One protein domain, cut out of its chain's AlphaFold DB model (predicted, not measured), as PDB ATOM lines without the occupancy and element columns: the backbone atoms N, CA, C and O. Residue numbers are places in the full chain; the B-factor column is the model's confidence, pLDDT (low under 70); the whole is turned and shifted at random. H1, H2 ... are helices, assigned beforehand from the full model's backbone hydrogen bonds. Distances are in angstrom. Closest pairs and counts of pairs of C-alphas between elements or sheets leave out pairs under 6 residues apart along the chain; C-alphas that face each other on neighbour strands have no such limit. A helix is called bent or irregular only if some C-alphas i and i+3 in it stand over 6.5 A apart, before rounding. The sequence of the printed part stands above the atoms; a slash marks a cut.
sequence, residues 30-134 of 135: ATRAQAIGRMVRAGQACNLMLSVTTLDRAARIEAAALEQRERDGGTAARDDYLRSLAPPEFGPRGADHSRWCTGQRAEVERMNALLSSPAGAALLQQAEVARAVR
ATOM      1  N   ALA A  30     111.358 265.518 278.088       90.62
ATOM      2  CA  ALA A  30     111.285 264.665 279.271       90.62
ATOM      3  C   ALA A  30     109.871 264.656 279.875       90.62
ATOM      4  O   ALA A  30     109.336 263.595 280.203       90.62
ATOM      5  N   THR A  31     109.241 265.827 279.952       92.75
ATOM      6  CA  THR A  31     107.846 266.000 280.377       92.75
ATOM      7  C   THR A  31     106.889 265.316 279.402       92.75
ATOM      8  O   THR A  31     105.966 264.616 279.820       92.75
ATOM      9  N   ARG A  32     107.123 265.453 278.092       94.69
ATOM     10  CA  ARG A  32     106.274 264.828 277.071       94.69
ATOM     11  C   ARG A  32     106.379 263.300 277.084       94.69
ATOM     12  O   ARG A  32     105.361 262.618 277.017       94.69
ATOM     13  N   ALA A  33     107.588 262.755 277.221       96.06
ATOM     14  CA  ALA A  33     107.820 261.320 277.367       96.06
ATOM     15  C   ALA A  33     107.144 260.769 278.633       96.06
ATOM     16  O   ALA A  33     106.530 259.701 278.587       96.06
ATOM     17  N   GLN A  34     107.169 261.535 279.731       96.31
ATOM     18  CA  GLN A  34     106.448 261.184 280.952       96.31
ATOM     19  C   GLN A  34     104.930 261.127 280.722       96.31
ATOM     20  O   GLN A  34     104.280 260.170 281.146       96.31
ATOM     21  N   ALA A  35     104.361 262.119 280.025       96.75
ATOM     22  CA  ALA A  35     102.939 262.144 279.676       96.75
ATOM     23  C   ALA A  35     102.537 260.921 278.834       96.75
ATOM     24  O   ALA A  35     101.576 260.229 279.173       96.75
ATOM     25  N   ILE A  36     103.326 260.603 277.800       98.00
ATOM     26  CA  ILE A  36     103.127 259.424 276.941       98.00
ATOM     27  C   ILE A  36     103.113 258.146 277.777       98.00
ATOM     28  O   ILE A  36     102.167 257.362 277.706       98.00
ATOM     29  N   GLY A  37     104.129 257.948 278.616       97.69
ATOM     30  CA  GLY A  37     104.201 256.762 279.453       97.69
ATOM     31  C   GLY A  37     102.979 256.633 280.376       97.69
ATOM     32  O   GLY A  37     102.382 255.558 280.486       97.69
ATOM     33  N   ARG A  38     102.580 257.724 281.045       97.25
ATOM     34  CA  ARG A  38     101.391 257.726 281.918       97.25
ATOM     35  C   ARG A  38     100.132 257.316 281.155       97.25
ATOM     36  O   ARG A  38      99.342 256.532 281.671       97.25
ATOM     37  N   MET A  39      99.968 257.794 279.926       97.75
ATOM     38  CA  MET A  39      98.809 257.481 279.089       97.75
ATOM     39  C   MET A  39      98.825 256.045 278.553       97.75
ATOM     40  O   MET A  39      97.762 255.438 278.454       97.75
ATOM     41  N   VAL A  40      99.995 255.451 278.284       98.25
ATOM     42  CA  VAL A  40     100.091 254.013 277.965       98.25
ATOM     43  C   VAL A  40      99.586 253.168 279.132       98.25
ATOM     44  O   VAL A  40      98.722 252.311 278.944       98.25
ATOM     45  N   ARG A  41     100.069 253.444 280.349       97.50
ATOM     46  CA  ARG A  41      99.616 252.731 281.555       97.50
ATOM     47  C   ARG A  41      98.148 252.996 281.872       97.50
ATOM     48  O   ARG A  41      97.451 252.072 282.274       97.50
ATOM     49  N   ALA A  42      97.652 254.211 281.635       96.19
ATOM     50  CA  ALA A  42      96.226 254.504 281.734       96.19
ATOM     51  C   ALA A  42      95.399 253.711 280.722       96.19
ATOM     52  O   ALA A  42      94.387 253.120 281.093       96.19
ATOM     53  N   GLY A  43      95.852 253.624 279.469       96.81
ATOM     54  CA  GLY A  43      95.210 252.806 278.447       96.81
ATOM     55  C   GLY A  43      95.117 251.337 278.860       96.81
ATOM     56  O   GLY A  43      94.039 250.754 278.800       96.81
ATOM     57  N   GLN A  44      96.209 250.773 279.383       95.50
ATOM     58  CA  GLN A  44      96.244 249.403 279.905       95.50
ATOM     59  C   GLN A  44      95.296 249.211 281.100       95.50
ATOM     60  O   GLN A  44      94.467 248.305 281.088       95.50
ATOM     61  N   ALA A  45      95.369 250.088 282.106       94.31
ATOM     62  CA  ALA A  45      94.545 250.005 283.313       94.31
ATOM     63  C   ALA A  45      93.044 250.202 283.038       94.31
ATOM     64  O   ALA A  45      92.210 249.700 283.790       94.31
ATOM     65  N   CYS A  46      92.696 250.929 281.974       95.19
ATOM     66  CA  CYS A  46      91.319 251.222 281.576       95.19
ATOM     67  C   CYS A  46      90.809 250.372 280.409       95.19
ATOM     68  O   CYS A  46      89.706 250.625 279.923       95.19
ATOM     69  N   ASN A  47      91.595 249.391 279.954       95.56
ATOM     70  CA  ASN A  47      91.288 248.549 278.798       95.56
ATOM     71  C   ASN A  47      90.926 249.359 277.530       95.56
ATOM     72  O   ASN A  47      89.995 249.028 276.796       95.56
ATOM     73  N   LEU A  48      91.642 250.463 277.296       96.62
ATOM     74  CA  LEU A  48      91.515 251.285 276.094       96.62
ATOM     75  C   LEU A  48      92.470 250.760 275.019       96.62
ATOM     76  O   LEU A  48      93.650 250.520 275.274       96.62
ATOM     77  N   MET A  49      91.960 250.602 273.800       94.88
ATOM     78  CA  MET A  49      92.746 250.082 272.684       94.88
ATOM     79  C   MET A  49      93.763 251.119 272.195       94.88
ATOM     80  O   MET A  49      93.404 252.230 271.806       94.88
ATOM     81  N   LEU A  50      95.034 250.720 272.154       96.81
ATOM     82  CA  LEU A  50      96.121 251.463 271.521       96.81
ATOM     83  C   LEU A  50      96.578 250.717 270.268       96.81
ATOM     84  O   LEU A  50      96.587 249.485 270.242       96.81
ATOM     85  N   SER A  51      96.962 251.453 269.226       97.31
ATOM     86  CA  SER A  51      97.508 250.828 268.020       97.31
ATOM     87  C   SER A  51      98.877 250.201 268.315       97.31
ATOM     88  O   SER A  51      99.624 250.680 269.171       97.31
ATOM     89  N   VAL A  52      99.241 249.150 267.574       97.19
ATOM     90  CA  VAL A  52     100.577 248.530 267.684       97.19
ATOM     91  C   VAL A  52     101.677 249.563 267.422       97.19
ATOM     92  O   VAL A  52     102.657 249.621 268.158       97.19
ATOM     93  N   THR A  53     101.479 250.442 266.435       97.31
ATOM     94  CA  THR A  53     102.393 251.549 266.118       97.31
ATOM     95  C   THR A  53     102.575 252.509 267.294       97.31
ATOM     96  O   THR A  53     103.695 252.928 267.581       97.31
ATOM     97  N   THR A  54     101.487 252.858 267.985       98.19
ATOM     98  CA  THR A  54     101.535 253.702 269.183       98.19
ATOM     99  C   THR A  54     102.332 253.031 270.291       98.19
ATOM    100  O   THR A  54     103.196 253.676 270.879       98.19
ATOM    101  N   LEU A  55     102.072 251.748 270.564       98.25
ATOM    102  CA  LEU A  55     102.770 250.998 271.611       98.25
ATOM    103  C   LEU A  55     104.273 250.878 271.324       98.25
ATOM    104  O   LEU A  55     105.073 251.143 272.219       98.25
ATOM    105  N   ASP A  56     104.658 250.555 270.085       98.44
ATOM    106  CA  ASP A  56     106.067 250.489 269.667       98.44
ATOM    107  C   ASP A  56     106.778 251.835 269.867       98.44
ATOM    108  O   ASP A  56     107.797 251.929 270.557       98.44
ATOM    109  N   ARG A  57     106.202 252.914 269.326       98.44
ATOM    110  CA  ARG A  57     106.795 254.253 269.432       98.44
ATOM    111  C   ARG A  57     106.873 254.723 270.878       98.44
ATOM    112  O   ARG A  57     107.910 255.244 271.284       98.44
ATOM    113  N   ALA A  58     105.814 254.517 271.662       98.31
ATOM    114  CA  ALA A  58     105.798 254.876 273.074       98.31
ATOM    115  C   ALA A  58     106.874 254.117 273.862       98.31
ATOM    116  O   ALA A  58     107.589 254.741 274.642       98.31
ATOM    117  N   ALA A  59     107.051 252.814 273.615       98.25
ATOM    118  CA  ALA A  59     108.086 252.016 274.270       98.25
ATOM    119  C   ALA A  59     109.498 252.537 273.957       98.25
ATOM    120  O   ALA A  59     110.338 252.654 274.848       98.25
ATOM    121  N   ARG A  60     109.762 252.913 272.701       98.06
ATOM    122  CA  ARG A  60     111.068 253.450 272.281       98.06
ATOM    123  C   ARG A  60     111.337 254.852 272.836       98.06
ATOM    124  O   ARG A  60     112.470 255.138 273.226       98.06
ATOM    125  N   ILE A  61     110.308 255.699 272.913       98.00
ATOM    126  CA  ILE A  61     110.375 257.015 273.568       98.00
ATOM    127  C   ILE A  61     110.620 256.853 275.075       98.00
ATOM    128  O   ILE A  61     111.492 257.526 275.626       98.00
ATOM    129  N   GLU A  62     109.906 255.940 275.740       97.75
ATOM    130  CA  GLU A  62     110.095 255.665 277.168       97.75
ATOM    131  C   GLU A  62     111.499 255.116 277.451       97.75
ATOM    132  O   GLU A  62     112.147 255.580 278.384       97.75
ATOM    133  N   ALA A  63     112.023 254.219 276.607       97.31
ATOM    134  CA  ALA A  63     113.395 253.725 276.724       97.31
ATOM    135  C   ALA A  63     114.432 254.861 276.650       97.31
ATOM    136  O   ALA A  63     115.356 254.906 277.459       97.31
ATOM    137  N   ALA A  64     114.257 255.818 275.730       96.44
ATOM    138  CA  ALA A  64     115.122 256.996 275.654       96.44
ATOM    139  C   ALA A  64     115.045 257.859 276.924       96.44
ATOM    140  O   ALA A  64     116.070 258.336 277.414       96.44
ATOM    141  N   ALA A  65     113.839 258.047 277.470       96.44
ATOM    142  CA  ALA A  65     113.640 258.793 278.707       96.44
ATOM    143  C   ALA A  65     114.270 258.081 279.914       96.44
ATOM    144  O   ALA A  65     114.934 258.734 280.714       96.44
ATOM    145  N   LEU A  66     114.132 256.757 280.023       96.25
ATOM    146  CA  LEU A  66     114.755 255.958 281.082       96.25
ATOM    147  C   LEU A  66     116.278 256.069 281.051       96.25
ATOM    148  O   LEU A  66     116.887 256.359 282.077       96.25
ATOM    149  N   GLU A  67     116.885 255.924 279.872       95.62
ATOM    150  CA  GLU A  67     118.329 256.103 279.700       95.62
ATOM    151  C   GLU A  67     118.780 257.523 280.049       95.62
ATOM    152  O   GLU A  67     119.853 257.711 280.617       95.62
ATOM    153  N   GLN A  68     117.983 258.541 279.711       93.81
ATOM    154  CA  GLN A  68     118.273 259.923 280.090       93.81
ATOM    155  C   GLN A  68     118.231 260.102 281.614       93.81
ATOM    156  O   GLN A  68     119.172 260.652 282.179       93.81
ATOM    157  N   ARG A  69     117.196 259.589 282.290       95.38
ATOM    158  CA  ARG A  69     117.072 259.662 283.755       95.38
ATOM    159  C   ARG A  69     118.199 258.925 284.466       95.38
ATOM    160  O   ARG A  69     118.766 259.463 285.411       95.38
ATOM    161  N   GLU A  70     118.560 257.740 283.981       96.00
ATOM    162  CA  GLU A  70     119.681 256.975 284.525       96.00
ATOM    163  C   GLU A  70     121.018 257.702 284.343       96.00
ATOM    164  O   GLU A  70     121.850 257.696 285.245       96.00
ATOM    165  N   ARG A  71     121.215 258.408 283.224       93.00
ATOM    166  CA  ARG A  71     122.403 259.253 283.030       93.00
ATOM    167  C   ARG A  71     122.435 260.465 283.960       93.00
ATOM    168  O   ARG A  71     123.509 260.817 284.437       93.00
ATOM    169  N   ASP A  72     121.291 261.098 284.200       93.06
ATOM    170  CA  ASP A  72     121.226 262.345 284.970       93.06
ATOM    171  C   ASP A  72     121.305 262.123 286.487       93.06
ATOM    172  O   ASP A  72     121.804 262.984 287.208       93.06
ATOM    173  N   GLY A  73     120.819 260.983 286.987       95.06
ATOM    174  CA  GLY A  73     120.742 260.725 288.429       95.06
ATOM    175  C   GLY A  73     120.887 259.259 288.829       95.06
ATOM    176  O   GLY A  73     120.476 258.877 289.927       95.06
ATOM    177  N   GLY A  74     121.450 258.427 287.954       97.12
ATOM    178  CA  GLY A  74     121.655 257.004 288.201       97.12
ATOM    179  C   GLY A  74     120.356 256.205 288.268       97.12
ATOM    180  O   GLY A  74     119.263 256.666 287.930       97.12
ATOM    181  N   THR A  75     120.479 254.975 288.760       97.56
ATOM    182  CA  THR A  75     119.359 254.040 288.918       97.56
ATOM    183  C   THR A  75     118.206 254.618 289.746       97.56
ATOM    184  O   THR A  75     117.051 254.409 289.395       97.56
ATOM    185  N   ALA A  76     118.493 255.418 290.779       97.81
ATOM    186  CA  ALA A  76     117.456 256.046 291.597       97.81
ATOM    187  C   ALA A  76     116.551 256.979 290.774       97.81
ATOM    188  O   ALA A  76     115.333 256.851 290.825       97.81
ATOM    189  N   ALA A  77     117.121 257.858 289.942       97.19
ATOM    190  CA  ALA A  77     116.326 258.757 289.102       97.19
ATOM    191  C   ALA A  77     115.501 258.010 288.039       97.19
ATOM    192  O   ALA A  77     114.392 258.430 287.698       97.19
ATOM    193  N   ARG A  78     116.020 256.889 287.523       97.19
ATOM    194  CA  ARG A  78     115.274 255.996 286.626       97.19
ATOM    195  C   ARG A  78     114.074 255.369 287.335       97.19
ATOM    196  O   ARG A  78     112.970 255.375 286.793       97.19
ATOM    197  N   ASP A  79     114.283 254.846 288.534       97.94
ATOM    198  CA  ASP A  79     113.238 254.167 289.294       97.94
ATOM    199  C   ASP A  79     112.181 255.169 289.801       97.94
ATOM    200  O   ASP A  79     110.984 254.884 289.765       97.94
ATOM    201  N   ASP A  80     112.585 256.386 290.174       97.12
ATOM    202  CA  ASP A  80     111.684 257.508 290.479       97.12
ATOM    203  C   ASP A  80     110.805 257.866 289.283       97.12
ATOM    204  O   ASP A  80     109.591 258.045 289.420       97.12
ATOM    205  N   TYR A  81     111.403 257.917 288.089       96.31
ATOM    206  CA  TYR A  81     110.660 258.120 286.857       96.31
ATOM    207  C   TYR A  81     109.639 256.994 286.644       96.31
ATOM    208  O   TYR A  81     108.459 257.298 286.489       96.31
ATOM    209  N   LEU A  82     110.026 255.718 286.746       96.88
ATOM    210  CA  LEU A  82     109.095 254.582 286.630       96.88
ATOM    211  C   LEU A  82     107.959 254.613 287.666       96.88
ATOM    212  O   LEU A  82     106.826 254.256 287.347       96.88
ATOM    213  N   ARG A  83     108.222 255.081 288.890       95.81
ATOM    214  CA  ARG A  83     107.174 255.263 289.908       95.81
ATOM    215  C   ARG A  83     106.226 256.408 289.563       95.81
ATOM    216  O   ARG A  83     105.017 256.251 289.701       95.81
ATOM    217  N   SER A  84     106.741 257.527 289.046       94.00
ATOM    218  CA  SER A  84     105.931 258.695 288.633       94.00
ATOM    219  C   SER A  84     104.932 258.399 287.508       94.00
ATOM    220  O   SER A  84     104.026 259.178 287.210       94.00
ATOM    221  N   LEU A  85     105.157 257.278 286.844       95.44
ATOM    222  CA  LEU A  85     104.458 256.816 285.677       95.44
ATOM    223  C   LEU A  85     103.292 255.872 286.015       95.44
ATOM    224  O   LEU A  85     102.434 255.649 285.154       95.44
ATOM    225  N   ALA A  86     103.270 255.316 287.229       92.19
ATOM    226  CA  ALA A  86     102.269 254.359 287.671       92.19
ATOM    227  C   ALA A  86     100.856 254.978 287.691       92.19
ATOM    228  O   ALA A  86     100.697 256.163 288.009       92.19
ATOM    229  N   PRO A  87      99.813 254.202 287.345       89.62
ATOM    230  CA  PRO A  87      98.443 254.632 287.585       89.62
ATOM    231  C   PRO A  87      98.182 254.749 289.100       89.62
ATOM    232  O   PRO A  87      98.899 254.132 289.890       89.62
ATOM    233  N   PRO A  88      97.157 255.513 289.518       89.31
ATOM    234  CA  PRO A  88      96.746 255.554 290.916       89.31
ATOM    235  C   PRO A  88      96.399 254.161 291.441       89.31
ATOM    236  O   PRO A  88      95.877 253.320 290.706       89.31
ATOM    237  N   GLU A  89      96.625 253.936 292.730       88.38
ATOM    238  CA  GLU A  89      96.078 252.765 293.402       88.38
ATOM    239  C   GLU A  89      94.582 252.973 293.638       88.38
ATOM    240  O   GLU A  89      94.153 253.980 294.207       88.38
ATOM    241  N   PHE A  90      93.771 252.019 293.189       84.50
ATOM    242  CA  PHE A  90      92.329 252.063 293.386       84.50
ATOM    243  C   PHE A  90      91.955 251.222 294.600       84.50
ATOM    244  O   PHE A  90      92.365 250.069 294.726       84.50
ATOM    245  N   GLY A  91      91.142 251.793 295.489       78.88
ATOM    246  CA  GLY A  91      90.570 251.049 296.605       78.88
ATOM    247  C   GLY A  91      89.641 249.915 296.135       78.88
ATOM    248  O   GLY A  91      89.198 249.889 294.983       78.88
ATOM    249  N   PRO A  92      89.241 249.007 297.043       73.38
ATOM    250  CA  PRO A  92      88.519 247.774 296.704       73.38
ATOM    251  C   PRO A  92      87.128 247.992 296.085       73.38
ATOM    252  O   PRO A  92      86.509 247.045 295.612       73.38
ATOM    253  N   ARG A  93      86.602 249.222 296.104       69.50
ATOM    254  CA  ARG A  93      85.232 249.534 295.673       69.50
ATOM    255  C   ARG A  93      85.095 249.928 294.199       69.50
ATOM    256  O   ARG A  93      83.969 250.134 293.766       69.50
ATOM    257  N   GLY A  94      86.185 250.057 293.432       72.69
ATOM    258  CA  GLY A  94      86.173 250.206 291.961       72.69
ATOM    259  C   GLY A  94      85.515 251.470 291.364       72.69
ATOM    260  O   GLY A  94      85.774 251.805 290.210       72.69
ATOM    261  N   ALA A  95      84.706 252.217 292.121       71.81
ATOM    262  CA  ALA A  95      84.038 253.435 291.654       71.81
ATOM    263  C   ALA A  95      85.038 254.539 291.262       71.81
ATOM    264  O   ALA A  95      84.834 255.242 290.269       71.81
ATOM    265  N   ASP A  96      86.149 254.643 291.996       87.19
ATOM    266  CA  ASP A  96      87.227 255.592 291.699       87.19
ATOM    267  C   ASP A  96      87.971 255.218 290.411       87.19
ATOM    268  O   ASP A  96      88.334 256.098 289.633       87.19
ATOM    269  N   HIS A  97      88.111 253.915 290.131       90.69
ATOM    270  CA  HIS A  97      88.726 253.410 288.899       90.69
ATOM    271  C   HIS A  97      87.897 253.767 287.670       90.69
ATOM    272  O   HIS A  97      88.418 254.361 286.728       90.69
ATOM    273  N   SER A  98      86.589 253.499 287.705       91.31
ATOM    274  CA  SER A  98      85.704 253.811 286.575       91.31
ATOM    275  C   SER A  98      85.678 255.311 286.270       91.31
ATOM    276  O   SER A  98      85.829 255.708 285.114       91.31
ATOM    277  N   ARG A  99      85.560 256.159 287.304       91.62
ATOM    278  CA  ARG A  99      85.593 257.622 287.145       91.62
ATOM    279  C   ARG A  99      86.924 258.097 286.573       91.62
ATOM    280  O   ARG A  99      86.939 258.931 285.668       91.62
ATOM    281  N   TRP A 100      88.030 257.568 287.091       93.25
ATOM    282  CA  TRP A 100      89.356 257.893 286.588       93.25
ATOM    283  C   TRP A 100      89.493 257.509 285.112       93.25
ATOM    284  O   TRP A 100      89.883 258.350 284.306       93.25
ATOM    285  N   CYS A 101      89.063 256.305 284.728       94.56
ATOM    286  CA  CYS A 101      89.108 255.843 283.341       94.56
ATOM    287  C   CYS A 101      88.269 256.686 282.381       94.56
ATOM    288  O   CYS A 101      88.710 256.958 281.262       94.56
ATOM    289  N   THR A 102      87.095 257.159 282.812       94.88
ATOM    290  CA  THR A 102      86.323 258.137 282.036       94.88
ATOM    291  C   THR A 102      87.129 259.415 281.795       94.88
ATOM    292  O   THR A 102      87.134 259.918 280.675       94.88
ATOM    293  N   GLY A 103      87.855 259.904 282.805       93.81
ATOM    294  CA  GLY A 103      88.719 261.081 282.682       93.81
ATOM    295  C   GLY A 103      89.954 260.874 281.795       93.81
ATOM    296  O   GLY A 103      90.419 261.827 281.181       93.81
ATOM    297  N   GLN A 104      90.476 259.646 281.687       95.25
ATOM    298  CA  GLN A 104      91.671 259.356 280.879       95.25
ATOM    299  C   GLN A 104      91.380 259.178 279.383       95.25
ATOM    300  O   GLN A 104      92.276 259.372 278.564       95.25
ATOM    301  N   ARG A 105      90.150 258.799 279.005       95.81
ATOM    302  CA  ARG A 105      89.834 258.332 277.643       95.81
ATOM    303  C   ARG A 105      90.291 259.288 276.541       95.81
ATOM    304  O   ARG A 105      91.020 258.866 275.649       95.81
ATOM    305  N   ALA A 106      89.902 260.559 276.627       96.31
ATOM    306  CA  ALA A 106      90.216 261.544 275.593       96.31
ATOM    307  C   ALA A 106      91.732 261.744 275.430       96.31
ATOM    308  O   ALA A 106      92.233 261.808 274.313       96.31
ATOM    309  N   GLU A 107      92.479 261.787 276.533       95.31
ATOM    310  CA  GLU A 107      93.935 261.947 276.498       95.31
ATOM    311  C   GLU A 107      94.638 260.737 275.882       95.31
ATOM    312  O   GLU A 107      95.524 260.891 275.041       95.31
ATOM    313  N   VAL A 108      94.198 259.528 276.236       97.69
ATOM    314  CA  VAL A 108      94.731 258.284 275.667       97.69
ATOM    315  C   VAL A 108      94.440 258.199 274.165       97.69
ATOM    316  O   VAL A 108      95.324 257.841 273.386       97.69
ATOM    317  N   GLU A 109      93.238 258.585 273.732       97.56
ATOM    318  CA  GLU A 109      92.870 258.650 272.311       97.56
ATOM    319  C   GLU A 109      93.704 259.693 271.550       97.56
ATOM    320  O   GLU A 109      94.223 259.395 270.469       97.56
ATOM    321  N   ARG A 110      93.914 260.883 272.132       97.38
ATOM    322  CA  ARG A 110      94.790 261.922 271.562       97.38
ATOM    323  C   ARG A 110      96.231 261.444 271.439       97.38
ATOM    324  O   ARG A 110      96.832 261.624 270.382       97.38
ATOM    325  N   MET A 111      96.771 260.797 272.474       98.12
ATOM    326  CA  MET A 111      98.102 260.190 272.418       98.12
ATOM    327  C   MET A 111      98.179 259.150 271.299       98.12
ATOM    328  O   MET A 111      99.138 259.151 270.530       98.12
ATOM    329  N   ASN A 112      97.177 258.275 271.185       98.38
ATOM    330  CA  ASN A 112      97.151 257.233 270.162       98.38
ATOM    331  C   ASN A 112      97.149 257.824 268.744       98.38
ATOM    332  O   ASN A 112      97.910 257.374 267.884       98.38
ATOM    333  N   ALA A 113      96.347 258.866 268.510       97.88
ATOM    334  CA  ALA A 113      96.320 259.586 267.241       97.88
ATOM    335  C   ALA A 113      97.661 260.284 266.953       97.88
ATOM    336  O   ALA A 113      98.219 260.128 265.864       97.88
ATOM    337  N   LEU A 114      98.221 260.992 267.942       97.50
ATOM    338  CA  LEU A 114      99.516 261.665 267.831       97.50
ATOM    339  C   LEU A 114     100.624 260.672 267.477       97.50
ATOM    340  O   LEU A 114     101.331 260.865 266.486       97.50
ATOM    341  N   LEU A 115     100.766 259.604 268.262       98.06
ATOM    342  CA  LEU A 115     101.839 258.631 268.088       98.06
ATOM    343  C   LEU A 115     101.666 257.778 266.837       98.06
ATOM    344  O   LEU A 115     102.671 257.314 266.313       98.06
ATOM    345  N   SER A 116     100.458 257.644 266.291       97.31
ATOM    346  CA  SER A 116     100.238 256.995 264.988       97.31
ATOM    347  C   SER A 116     100.492 257.922 263.787       97.31
ATOM    348  O   SER A 116     100.570 257.453 262.654       97.31
ATOM    349  N   SER A 117     100.665 259.229 264.004       97.06
ATOM    350  CA  SER A 117     100.844 260.231 262.941       97.06
ATOM    351  C   SER A 117     102.320 260.459 262.547       97.06
ATOM    352  O   SER A 117     103.232 259.935 263.203       97.06
ATOM    353  N   PRO A 118     102.603 261.283 261.515       97.38
ATOM    354  CA  PRO A 118     103.956 261.768 261.226       97.38
ATOM    355  C   PRO A 118     104.578 262.573 262.373       97.38
ATOM    356  O   PRO A 118     105.782 262.478 262.598       97.38
ATOM    357  N   ALA A 119     103.773 263.310 263.148       94.12
ATOM    358  CA  ALA A 119     104.275 264.002 264.333       94.12
ATOM    359  C   ALA A 119     104.820 262.992 265.355       94.12
ATOM    360  O   ALA A 119     105.912 263.182 265.880       94.12
ATOM    361  N   GLY A 120     104.136 261.861 265.550       95.50
ATOM    362  CA  GLY A 120     104.632 260.751 266.366       95.50
ATOM    363  C   GLY A 120     105.977 260.190 265.893       95.50
ATOM    364  O   GLY A 120     106.833 259.872 266.716       95.50
ATOM    365  N   ALA A 121     106.202 260.121 264.577       96.75
ATOM    366  CA  ALA A 121     107.495 259.720 264.020       96.75
ATOM    367  C   ALA A 121     108.593 260.758 264.312       96.75
ATOM    368  O   ALA A 121     109.707 260.385 264.668       96.75
ATOM    369  N   ALA A 122     108.275 262.054 264.235       94.88
ATOM    370  CA  ALA A 122     109.212 263.117 264.594       94.88
ATOM    371  C   ALA A 122     109.588 263.083 266.086       94.88
ATOM    372  O   ALA A 122     110.758 263.263 266.423       94.88
ATOM    373  N   LEU A 123     108.633 262.797 266.981       94.88
ATOM    374  CA  LEU A 123     108.923 262.596 268.408       94.88
ATOM    375  C   LEU A 123     109.857 261.401 268.635       94.88
ATOM    376  O   LEU A 123     110.801 261.499 269.415       94.88
ATOM    377  N   LEU A 124     109.610 260.281 267.951       96.94
ATOM    378  CA  LEU A 124     110.493 259.121 268.024       96.94
ATOM    379  C   LEU A 124     111.907 259.473 267.533       96.94
ATOM    380  O   LEU A 124     112.881 259.142 268.203       96.94
ATOM    381  N   GLN A 125     112.025 260.204 266.423       95.50
ATOM    382  CA  GLN A 125     113.322 260.649 265.916       95.50
ATOM    383  C   GLN A 125     114.067 261.524 266.935       95.50
ATOM    384  O   GLN A 125     115.272 261.361 267.118       95.50
ATOM    385  N   GLN A 126     113.369 262.426 267.635       92.75
ATOM    386  CA  GLN A 126     113.963 263.221 268.717       92.75
ATOM    387  C   GLN A 126     114.486 262.329 269.852       92.75
ATOM    388  O   GLN A 126     115.605 262.535 270.324       92.75
ATOM    389  N   ALA A 127     113.713 261.311 270.247       94.12
ATOM    390  CA  ALA A 127     114.120 260.341 271.260       94.12
ATOM    391  C   ALA A 127     115.379 259.562 270.838       94.12
ATOM    392  O   ALA A 127     116.301 259.378 271.631       94.12
ATOM    393  N   GLU A 128     115.449 259.136 269.578       93.38
ATOM    394  CA  GLU A 128     116.607 258.429 269.023       93.38
ATOM    395  C   GLU A 128     117.854 259.315 268.954       93.38
ATOM    396  O   GLU A 128     118.936 258.879 269.347       93.38
ATOM    397  N   VAL A 129     117.712 260.574 268.527       90.69
ATOM    398  CA  VAL A 129     118.820 261.543 268.507       90.69
ATOM    399  C   VAL A 129     119.345 261.791 269.920       90.69
ATOM    400  O   VAL A 129     120.558 261.776 270.129       90.69
ATOM    401  N   ALA A 130     118.458 261.943 270.908       85.38
ATOM    402  CA  ALA A 130     118.852 262.116 272.305       85.38
ATOM    403  C   ALA A 130     119.676 260.929 272.846       85.38
ATOM    404  O   ALA A 130     120.549 261.128 273.694       85.38
ATOM    405  N   ARG A 131     119.438 259.711 272.334       86.06
ATOM    406  CA  ARG A 131     120.253 258.518 272.631       86.06
ATOM    407  C   ARG A 131     121.562 258.486 271.837       86.06
ATOM    408  O   ARG A 131     122.579 258.048 272.367       86.06
ATOM    409  N   ALA A 132     121.549 258.932 270.580       82.00
ATOM    410  CA  ALA A 132     122.672 258.810 269.648       82.00
ATOM    411  C   ALA A 132     123.783 259.853 269.846       82.00
ATOM    412  O   ALA A 132     124.949 259.517 269.666       82.00
ATOM    413  N   VAL A 133     123.459 261.086 270.254       71.12
ATOM    414  CA  VAL A 133     124.425 262.203 270.430       71.12
ATOM    415  C   VAL A 133     125.499 261.923 271.502       71.12
ATOM    416  O   VAL A 133     126.391 262.735 271.725       71.12
ATOM    417  N   ARG A 134     125.448 260.772 272.180       56.38
ATOM    418  CA  ARG A 134     126.356 260.418 273.277       56.38
ATOM    419  C   ARG A 134     127.014 259.038 273.128       56.38
ATOM    420  O   ARG A 134     127.397 258.462 274.145       56.38
TER     421      ARG A 134
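AT A GLANCE: This is residues 30 to 134 of the 135 residues of an uncharacterized protein of uncultured Craurococcus sp (UniProt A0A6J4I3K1). The longest helix, H2, is folded into a V, and its arms H2a and H2b, the link of residues 85 to 94 and the two arms of the bent helix H3 make a flat ring round H1, which crosses its middle. The ring closes where H3b meets residues 53 to 58 of H2a, and H4 packs along H2a, side by side with it. The printed part has 105 residues with four named helices, in the order H1, H2, H3, H4, and no named strand; its class is all helix. It is compact, with a radius of gyration of the C-alphas of 14.5 A, and flat, spanning 48 by 34 by 18 A.

IN THESE COORDINATES: Look first at H2, residues 52 to 84, assigned by its hydrogen bonds as one helix but bent, with C-alphas 72 and 75 lying 9.4 A apart. Find C-alpha 52 at (100.577, 248.530, 267.684); from there arm H2a, residues 52 to 72, runs 30.3 A, and after the bend H2b covers residues 75 to 84. H1, residues 30 to 45, begins at C-alpha 30, (111.285, 264.665, 279.271), and is 22.6 A long. H3, residues 95 to 116, was also assigned by its hydrogen bonds as one helix but is bent: C-alphas 103 and 106 are 7.3 A apart, and its arms are H3a, residues 95 to 103, and H3b, residues 106 to 116. H4, residues 118 to 132, runs 20.7 A to C-alpha 132 at (122.672, 258.810, 269.648).

HOW THE PARTS SIT: Start at H2a, which touches H4 at a shallow tilt of 31 degrees, the same way; their closest C-alphas, Ile 61 and Ala 127, are 5.5 A apart. H2a touches H1 at a steep tilt of 48 degrees, opposite ways, closest at C-alphas 62 and 33, 6.1 A. With residues 66 to 70 alone it touches H2b, closest at C-alphas 70 and 78, 5.0 A, at a steep tilt of 44 degrees. With residues 53 to 58 alone it touches H3b, about perpendicular at 87 degrees, closest at C-alphas 54 and 115, 5.1 A. H1, with residues 36 to 43 alone, touches H3b at a steep tilt of 67 degrees, closest at C-alphas 39 and 108, 5.4 A. H1 and H3a are close but not clearly touching, with C-alphas 42 and 101 closest at 7.4 A. H2b and H3a are apart. Look along the backbones of H1, H2a, H2b, H3a, H3b and H4, and you will find every O i to N i+4 pair within hydrogen-bond range.

THE WHOLE: The C-alphas farthest apart, those of Arg 93 and Val 133, are 48.3 A from each other. The printed part has no cut; the link from H3 to H4 is tight, the other two are short, and none is long. The mean pLDDT of the printed part is 93.6, and residues 93 and 134 are under 70.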